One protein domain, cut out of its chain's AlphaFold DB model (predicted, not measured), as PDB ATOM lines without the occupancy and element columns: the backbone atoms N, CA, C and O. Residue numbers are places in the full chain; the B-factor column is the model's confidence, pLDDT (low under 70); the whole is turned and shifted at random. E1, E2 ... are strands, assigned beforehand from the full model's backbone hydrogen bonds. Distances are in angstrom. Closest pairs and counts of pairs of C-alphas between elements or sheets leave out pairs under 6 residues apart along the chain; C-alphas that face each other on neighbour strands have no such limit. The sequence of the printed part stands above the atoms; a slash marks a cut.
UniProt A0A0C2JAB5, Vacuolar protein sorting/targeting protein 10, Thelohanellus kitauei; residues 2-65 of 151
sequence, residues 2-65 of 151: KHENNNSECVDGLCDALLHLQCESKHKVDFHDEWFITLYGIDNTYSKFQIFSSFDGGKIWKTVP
ATOM      1  N   LYS A   2      49.621  40.322  22.371       91.25
ATOM      2  CA  LYS A   2      50.986  40.559  21.877       91.25
ATOM      3  C   LYS A   2      51.320  39.647  20.700       91.25
ATOM      4  O   LYS A   2      51.020  38.456  20.761       91.25
ATOM      5  N   HIS A   3      51.942  40.192  19.661       90.81
ATOM      6  CA  HIS A   3      52.459  39.408  18.544       90.81
ATOM      7  C   HIS A   3      53.915  39.741  18.235       90.81
ATOM      8  O   HIS A   3      54.358  40.866  18.456       90.81
ATOM      9  N   GLU A   4      54.632  38.763  17.694       90.31
ATOM     10  CA  GLU A   4      55.997  38.937  17.212       90.31
ATOM     11  C   GLU A   4      56.005  39.812  15.955       90.31
ATOM     12  O   GLU A   4      55.279  39.557  14.986       90.31
ATOM     13  N   ASN A   5      56.830  40.855  15.976       84.88
ATOM     14  CA  ASN A   5      57.151  41.681  14.822       84.88
ATOM     15  C   ASN A   5      58.572  42.225  14.978       84.88
ATOM     16  O   ASN A   5      58.805  43.248  15.613       84.88
ATOM     17  N   ASN A   6      59.532  41.538  14.362       78.19
ATOM     18  CA  ASN A   6      60.944  41.923  14.430       78.19
ATOM     19  C   ASN A   6      61.284  43.146  13.559       78.19
ATOM     20  O   ASN A   6      62.409  43.632  13.605       78.19
ATOM     21  N   ASN A   7      60.331  43.628  12.753       75.56
ATOM     22  CA  ASN A   7      60.523  44.733  11.814       75.56
ATOM     23  C   ASN A   7      59.910  46.052  12.312       75.56
ATOM     24  O   ASN A   7      59.842  47.014  11.548       75.56
ATOM     25  N   SER A   8      59.428  46.103  13.552       76.38
ATOM     26  CA  SER A   8      58.788  47.280  14.139       76.38
ATOM     27  C   SER A   8      59.578  47.829  15.326       76.38
ATOM     28  O   SER A   8      60.423  47.160  15.915       76.38
ATOM     29  N   GLU A   9      59.255  49.058  15.723       81.19
ATOM     30  CA  GLU A   9      59.826  49.732  16.899       81.19
ATOM     31  C   GLU A   9      59.198  49.261  18.230       81.19
ATOM     32  O   GLU A   9      59.234  49.966  19.239       81.19
ATOM     33  N   CYS A  10      58.567  48.086  18.247       84.44
ATOM     34  CA  CYS A  10      57.898  47.567  19.434       84.44
ATOM     35  C   CYS A  10      58.899  47.097  20.500       84.44
ATOM     36  O   CYS A  10      59.978  46.584  20.197       84.44
ATOM     37  N   VAL A  11      58.515  47.232  21.773       83.31
ATOM     38  CA  VAL A  11      59.334  46.795  22.914       83.31
ATOM     39  C   VAL A  11      59.505  45.275  22.863       83.31
ATOM     40  O   VAL A  11      58.522  44.546  22.734       83.31
ATOM     41  N   ASP A  12      60.754  44.814  22.932       86.25
ATOM     42  CA  ASP A  12      61.146  43.398  22.866       86.25
ATOM     43  C   ASP A  12      60.650  42.653  21.609       86.25
ATOM     44  O   ASP A  12      60.478  41.436  21.626       86.25
ATOM     45  N   GLY A  13      60.388  43.376  20.510       85.69
ATOM     46  CA  GLY A  13      59.841  42.795  19.278       85.69
ATOM     47  C   GLY A  13      58.377  42.351  19.393       85.69
ATOM     48  O   GLY A  13      57.892  41.612  18.534       85.69
ATOM     49  N   LEU A  14      57.662  42.784  20.442       89.50
ATOM     50  CA  LEU A  14      56.271  42.417  20.707       89.50
ATOM     51  C   LEU A  14      55.323  43.607  20.535       89.50
ATOM     52  O   LEU A  14      55.262  44.517  21.367       89.50
ATOM     53  N   CYS A  15      54.511  43.565  19.485       90.00
ATOM     54  CA  CYS A  15      53.518  44.593  19.197       90.00
ATOM     55  C   CYS A  15      52.132  44.238  19.722       90.00
ATOM     56  O   CYS A  15      51.775  43.069  19.874       90.00
ATOM     57  N   ASP A  16      51.322  45.268  19.959       91.12
ATOM     58  CA  ASP A  16      49.899  45.085  20.198       91.12
ATOM     59  C   ASP A  16      49.159  44.814  18.886       91.12
ATOM     60  O   ASP A  16      49.266  45.572  17.923       91.12
ATOM     61  N   ALA A  17      48.370  43.741  18.891       90.81
ATOM     62  CA  ALA A  17      47.391  43.433  17.861       90.81
ATOM     63  C   ALA A  17      45.969  43.449  18.430       90.81
ATOM     64  O   ALA A  17      45.703  42.984  19.554       90.81
ATOM     65  N   LEU A  18      45.056  43.943  17.599       92.62
ATOM     66  CA  LEU A  18      43.615  43.851  17.767       92.62
ATOM     67  C   LEU A  18      43.119  42.665  16.944       92.62
ATOM     68  O   LEU A  18      43.050  42.723  15.716       92.62
ATOM     69  N   LEU A  19      42.794  41.576  17.635       92.56
ATOM     70  CA  LEU A  19      42.278  40.368  17.005       92.56
ATOM     71  C   LEU A  19      40.756  40.446  16.912       92.56
ATOM     72  O   LEU A  19      40.067  40.764  17.881       92.56
ATOM     73  N   HIS A  20      40.241  40.142  15.732       90.06
ATOM     74  CA  HIS A  20      38.825  40.064  15.437       90.06
ATOM     75  C   HIS A  20      38.327  38.656  15.757       90.06
ATOM     76  O   HIS A  20      38.482  37.719  14.973       90.06
ATOM     77  N   LEU A  21      37.698  38.527  16.922       88.56
ATOM     78  CA  LEU A  21      36.942  37.338  17.282       88.56
ATOM     79  C   LEU A  21      35.542  37.442  16.674       88.56
ATOM     80  O   LEU A  21      34.793  38.364  16.998       88.56
ATOM     81  N   GLN A  22      35.194  36.521  15.777       84.38
ATOM     82  CA  GLN A  22      33.850  36.486  15.205       84.38
ATOM     83  C   GLN A  22      32.827  36.100  16.279       84.38
ATOM     84  O   GLN A  22      33.110  35.270  17.142       84.38
ATOM     85  N   CYS A  23      31.620  36.668  16.205       84.38
ATOM     86  CA  CYS A  23      30.524  36.316  17.115       84.38
ATOM     87  C   CYS A  23      30.148  34.829  17.021       84.38
ATOM     88  O   CYS A  23      29.766  34.221  18.017       84.38
ATOM     89  N   GLU A  24      30.284  34.245  15.828       85.19
ATOM     90  CA  GLU A  24      30.108  32.819  15.571       85.19
ATOM     91  C   GLU A  24      31.451  32.212  15.158       85.19
ATOM     92  O   GLU A  24      31.770  32.106  13.974       85.19
ATOM     93  N   SER A  25      32.267  31.828  16.139       78.94
ATOM     94  CA  SER A  25      33.522  31.130  15.858       78.94
ATOM     95  C   SER A  25      33.254  29.721  15.344       78.94
ATOM     96  O   SER A  25      32.497  28.957  15.959       78.94
ATOM     97  N   LYS A  26      33.934  29.323  14.269       78.12
ATOM     98  CA  LYS A  26      33.835  27.954  13.758       78.12
ATOM     99  C   LYS A  26      34.891  27.098  14.441       78.12
ATOM    100  O   LYS A  26      36.079  27.159  14.120       78.12
ATOM    101  N   HIS A  27      34.447  26.269  15.385       73.19
ATOM    102  CA  HIS A  27      35.307  25.275  16.030       73.19
ATOM    103  C   HIS A  27      35.998  24.421  14.950       73.19
ATOM    104  O   HIS A  27      35.341  24.004  13.995       73.19
ATOM    105  N   LYS A  28      37.305  24.154  15.097       74.81
ATOM    106  CA  LYS A  28      38.208  23.522  14.103       74.81
ATOM    107  C   LYS A  28      38.706  24.407  12.950       74.81
ATOM    108  O   LYS A  28      39.630  23.983  12.259       74.81
ATOM    109  N   VAL A  29      38.135  25.595  12.735       77.75
ATOM    110  CA  VAL A  29      38.639  26.572  11.748       77.75
ATOM    111  C   VAL A  29      39.469  27.645  12.437       77.75
ATOM    112  O   VAL A  29      40.604  27.866  12.040       77.75
ATOM    113  N   ASP A  30      38.919  28.271  13.477       83.75
ATOM    114  CA  ASP A  30      39.623  29.319  14.233       83.75
ATOM    115  C   ASP A  30      40.421  28.715  15.403       83.75
ATOM    116  O   ASP A  30      41.479  29.203  15.787       83.75
ATOM    117  N   PHE A  31      39.917  27.604  15.947       87.81
ATOM    118  CA  PHE A  31      40.497  26.855  17.061       87.81
ATOM    119  C   PHE A  31      40.764  25.429  16.598       87.81
ATOM    120  O   PHE A  31      39.862  24.585  16.609       87.81
ATOM    121  N   HIS A  32      41.975  25.192  16.102       83.75
ATOM    122  CA  HIS A  32      42.354  23.921  15.495       83.75
ATOM    123  C   HIS A  32      42.599  22.852  16.563       83.75
ATOM    124  O   HIS A  32      42.045  21.760  16.476       83.75
ATOM    125  N   ASP A  33      43.371  23.220  17.587       85.31
ATOM    126  CA  ASP A  33      43.728  22.414  18.753       85.31
ATOM    127  C   ASP A  33      43.778  23.329  19.990       85.31
ATOM    128  O   ASP A  33      43.797  24.553  19.862       85.31
ATOM    129  N   GLU A  34      43.857  22.760  21.198       86.06
ATOM    130  CA  GLU A  34      43.899  23.524  22.466       86.06
ATOM    131  C   GLU A  34      45.028  24.569  22.521       86.06
ATOM    132  O   GLU A  34      44.947  25.560  23.244       86.06
ATOM    133  N   TRP A  35      46.086  24.345  21.747       88.81
ATOM    134  CA  TRP A  35      47.276  25.182  21.691       88.81
ATOM    135  C   TRP A  35      47.435  25.919  20.354       88.81
ATOM    136  O   TRP A  35      48.334  26.752  20.260       88.81
ATOM    137  N   PHE A  36      46.595  25.652  19.343       90.19
ATOM    138  CA  PHE A  36      46.712  26.252  18.008       90.19
ATOM    139  C   PHE A  36      45.454  27.026  17.604       90.19
ATOM    140  O   PHE A  36      44.392  26.450  17.348       90.19
ATOM    141  N   ILE A  37      45.608  28.346  17.506       91.75
ATOM    142  CA  ILE A  37      44.531  29.296  17.226       91.75
ATOM    143  C   ILE A  37      44.920  30.150  16.024       91.75
ATOM    144  O   ILE A  37      46.053  30.626  15.951       91.75
ATOM    145  N   THR A  38      43.974  30.390  15.122       90.56
ATOM    146  CA  THR A  38      44.124  31.296  13.983       90.56
ATOM    147  C   THR A  38      42.988  32.312  13.997       90.56
ATOM    148  O   THR A  38      41.822  31.936  13.990       90.56
ATOM    149  N   LEU A  39      43.317  33.603  14.012       91.19
ATOM    150  CA  LEU A  39      42.346  34.699  13.997       91.19
ATOM    151  C   LEU A  39      42.760  35.768  12.992       91.19
ATOM    152  O   LEU A  39      43.941  35.975  12.728       91.19
ATOM    153  N   TYR A  40      41.784  36.502  12.472       90.69
ATOM    154  CA  TYR A  40      42.062  37.721  11.721       90.69
ATOM    155  C   TYR A  40      42.286  38.877  12.689       90.69
ATOM    156  O   TYR A  40      41.681  38.925  13.755       90.69
ATOM    157  N   GLY A  41      43.111  39.842  12.319       91.38
ATOM    158  CA  GLY A  41      43.325  41.029  13.136       91.38
ATOM    159  C   GLY A  41      44.055  42.123  12.387       91.38
ATOM    160  O   GLY A  41      44.382  41.974  11.211       91.38
ATOM    161  N   ILE A  42      44.317  43.213  13.090       90.88
ATOM    162  CA  ILE A  42      45.194  44.294  12.644       90.88
ATOM    163  C   ILE A  42      46.239  44.545  13.727       90.88
ATOM    164  O   ILE A  42      45.939  44.423  14.919       90.88
ATOM    165  N   ASP A  43      47.452  44.892  13.320       85.56
ATOM    166  CA  ASP A  43      48.429  45.483  14.227       85.56
ATOM    167  C   ASP A  43      48.469  47.003  14.036       85.56
ATOM    168  O   ASP A  43      47.863  47.560  13.118       85.56
ATOM    169  N   ASN A  44      49.173  47.695  14.924       75.69
ATOM    170  CA  ASN A  44      49.292  49.152  14.851       75.69
ATOM    171  C   ASN A  44      50.182  49.637  13.690       75.69
ATOM    172  O   ASN A  44      50.253  50.838  13.436       75.69
ATOM    173  N   THR A  45      50.884  48.732  13.005       73.38
ATOM    174  CA  THR A  45      51.829  49.050  11.930       73.38
ATOM    175  C   THR A  45      51.161  48.980  10.554       73.38
ATOM    176  O   THR A  45      51.525  49.735   9.651       73.38
ATOM    177  N   TYR A  46      50.150  48.127  10.384       68.81
ATOM    178  CA  TYR A  46      49.485  47.866   9.113       68.81
ATOM    179  C   TYR A  46      47.983  48.156   9.177       68.81
ATOM    180  O   TYR A  46      47.252  47.669  10.030       68.81
ATOM    181  N   SER A  47      47.476  48.872   8.173       73.19
ATOM    182  CA  SER A  47      46.042  49.169   8.033       73.19
ATOM    183  C   SER A  47      45.212  48.025   7.434       73.19
ATOM    184  O   SER A  47      44.003  48.167   7.249       73.19
ATOM    185  N   LYS A  48      45.843  46.899   7.085       83.06
ATOM    186  CA  LYS A  48      45.186  45.750   6.452       83.06
ATOM    187  C   LYS A  48      44.997  44.627   7.456       83.06
ATOM    188  O   LYS A  48      45.910  44.327   8.216       83.06
ATOM    189  N   PHE A  49      43.841  43.971   7.381       86.81
ATOM    190  CA  PHE A  49      43.613  42.732   8.111       86.81
ATOM    191  C   PHE A  49      44.614  41.666   7.676       86.81
ATOM    192  O   PHE A  49      44.815  41.431   6.483       86.81
ATOM    193  N   GLN A  50      45.227  41.027   8.662       88.38
ATOM    194  CA  GLN A  50      46.152  39.919   8.500       88.38
ATOM    195  C   GLN A  50      45.641  38.723   9.291       88.38
ATOM    196  O   GLN A  50      44.815  38.860  10.198       88.38
ATOM    197  N   ILE A  51      46.135  37.546   8.932       89.31
ATOM    198  CA  ILE A  51      45.915  36.344   9.720       89.31
ATOM    199  C   ILE A  51      47.024  36.284  10.776       89.31
ATOM    200  O   ILE A  51      48.209  36.435  10.473       89.31
ATOM    201  N   PHE A  52      46.618  36.070  12.018       91.75
ATOM    202  CA  PHE A  52      47.488  35.830  13.152       91.75
ATOM    203  C   PHE A  52      47.285  34.402  13.630       91.75
ATOM    204  O   PHE A  52      46.152  33.949  13.793       91.75
ATOM    205  N   SER A  53      48.385  33.721  13.915       92.56
ATOM    206  CA  SER A  53      48.368  32.382  14.484       92.56
ATOM    207  C   SER A  53      49.114  32.358  15.808       92.56
ATOM    208  O   SER A  53      50.171  32.968  15.950       92.56
ATOM    209  N   SER A  54      48.567  31.640  16.779       93.81
ATOM    210  CA  SER A  54      49.223  31.350  18.047       93.81
ATOM    211  C   SER A  54      49.358  29.846  18.216       93.81
ATOM    212  O   SER A  54      48.393  29.116  18.010       93.81
ATOM    213  N   PHE A  55      50.551  29.401  18.608       92.31
ATOM    214  CA  PHE A  55      50.894  27.989  18.818       92.31
ATOM    215  C   PHE A  55      51.115  27.651  20.303       92.31
ATOM    216  O   PHE A  55      51.693  26.610  20.629       92.31
ATOM    217  N   ASP A  56      50.700  28.552  21.198       92.75
ATOM    218  CA  ASP A  56      50.830  28.445  22.652       92.75
ATOM    219  C   ASP A  56      49.536  28.810  23.408       92.75
ATOM    220  O   ASP A  56      49.571  29.168  24.590       92.75
ATOM    221  N   GLY A  57      48.389  28.698  22.729       92.50
ATOM    222  CA  GLY A  57      47.074  28.979  23.312       92.50
ATOM    223  C   GLY A  57      46.761  30.472  23.468       92.50
ATOM    224  O   GLY A  57      45.978  30.850  24.334       92.50
ATOM    225  N   GLY A  58      47.369  31.332  22.649       93.88
ATOM    226  CA  GLY A  58      47.062  32.761  22.573       93.88
ATOM    227  C   GLY A  58      47.961  33.664  23.414       93.88
ATOM    228  O   GLY A  58      47.640  34.849  23.552       93.88
ATOM    229  N   LYS A  59      49.069  33.152  23.975       93.00
ATOM    230  CA  LYS A  59      50.019  33.978  24.740       93.00
ATOM    231  C   LYS A  59      50.839  34.851  23.801       93.00
ATOM    232  O   LYS A  59      50.947  36.055  24.037       93.00
ATOM    233  N   ILE A  60      51.372  34.249  22.739       93.25
ATOM    234  CA  ILE A  60      52.124  34.933  21.691       93.25
ATOM    235  C   ILE A  60      51.485  34.620  20.342       93.25
ATOM    236  O   ILE A  60      51.146  33.475  20.027       93.25
ATOM    237  N   TRP A  61      51.319  35.668  19.545       93.69
ATOM    238  CA  TRP A  61      50.776  35.596  18.197       93.69
ATOM    239  C   TRP A  61      51.871  35.863  17.171       93.69
ATOM    240  O   TRP A  61      52.832  36.582  17.436       93.69
ATOM    241  N   LYS A  62      51.720  35.304  15.979       92.00
ATOM    242  CA  LYS A  62      52.618  35.526  14.848       92.00
ATOM    243  C   LYS A  62      51.795  35.903  13.640       92.00
ATOM    244  O   LYS A  62      50.721  35.338  13.427       92.00
ATOM    245  N   THR A  63      52.298  36.842  12.852       89.75
ATOM    246  CA  THR A  63      51.743  37.083  11.525       89.75
ATOM    247  C   THR A  63      52.094  35.905  10.636       89.75
ATOM    248  O   THR A  63      53.172  35.312  10.728       89.75
ATOM    249  N   VAL A  64      51.155  35.536   9.781       88.00
ATOM    250  CA  VAL A  64      51.361  34.452   8.832       88.00
ATOM    251  C   VAL A  64      51.310  34.982   7.402       88.00
ATOM    252  O   VAL A  64      50.634  35.984   7.146       88.00
ATOM    253  N   PRO A  65      52.001  34.333   6.447       85.06
ATOM    254  CA  PRO A  65      51.896  34.699   5.045       85.06
ATOM    255  C   PRO A  65      50.441  34.687   4.574       85.06
ATOM    256  O   PRO A  65      49.625  33.906   5.064       85.06
TER     257      PRO A  65
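This is residues 2 to 65 of the 151 residues of the protein "Vacuolar protein sorting/targeting protein 10" of Thelohanellus kitauei (UniProt A0A0C2JAB5). Five short strands, E1, E2, E4, E5 and E6, ring a small closed barrel, and a short sixth strand, E3, is paired onto E4 outside the ring. E4, the longest strand, bends, so that its first part pairs with E3 and its last part with E2, while the links from E1 to E2 and from E2 to E3 reach the two opposite ends of the elongated outline. The printed part has 64 residues with no named helix and six named strands, E1 to E6 in order along the chain; its class is all strand, though under half of its residues, 29 of 64, are in named elements. The sheet is mixed, and round the ring run E1, E2, E4, E5, E6 and back to E1. The whole is compact, with a radius of gyration of the C-alphas of 11.6 A, and spans 35 by 23 by 19 A, only just elongated.

E1, residues 2 to 4, and E2, residues 14 to 20, form an antiparallel hairpin, with N 3 and O 15 2.9 A apart. E2 is staggered: residues 14 to 16 pair with E1, and residues 17 to 20 pair with E4, residues 36 to 43. E2 and E4 are antiparallel, with N 20 and O 40 2.7 A apart. E4 bends by 70 degrees at residue 40. E3, residues 31 to 33, forms a hairpin with E4, with N 32 and O 36 3.0 A apart; E3 and E2 lie on one side of E4, and E5, residues 50 to 54, on the other side. E4 and E5 form a hairpin at 141 degrees, with N 39 and O 52 2.9 A apart. E5 and E6, residues 61 to 63, form the next hairpin, with N 62 and O 53 2.8 A apart. E3, E4, E5 and E6 are a meander, each strand the antiparallel neighbour of the one before. E6 and E1 are parallel at 46 degrees and close the barrel, with N 4 and O 61 2.8 A apart. E3 is apart from E1, E2, E5 and E6.

E1 begins at C-alpha 2, (50.986, 40.559, 21.877), and is 7.0 A long. E2 is 18.4 A long, E3 5.7 A, E4 19.7 A and E5 13.2 A. E4 begins at C-alpha 36, (46.712, 26.252, 18.008). E6, 6.9 A long, ends at C-alpha 63, (51.743, 37.083, 11.525).

The two C-alphas farthest apart, those of Glu 9 and His 27, are 34.6 A apart. The printed part has no cut. The link from E3 to E4 is tight, and the other links are short. The mean pLDDT of the printed part is 86.4, and residue 46 is under 70.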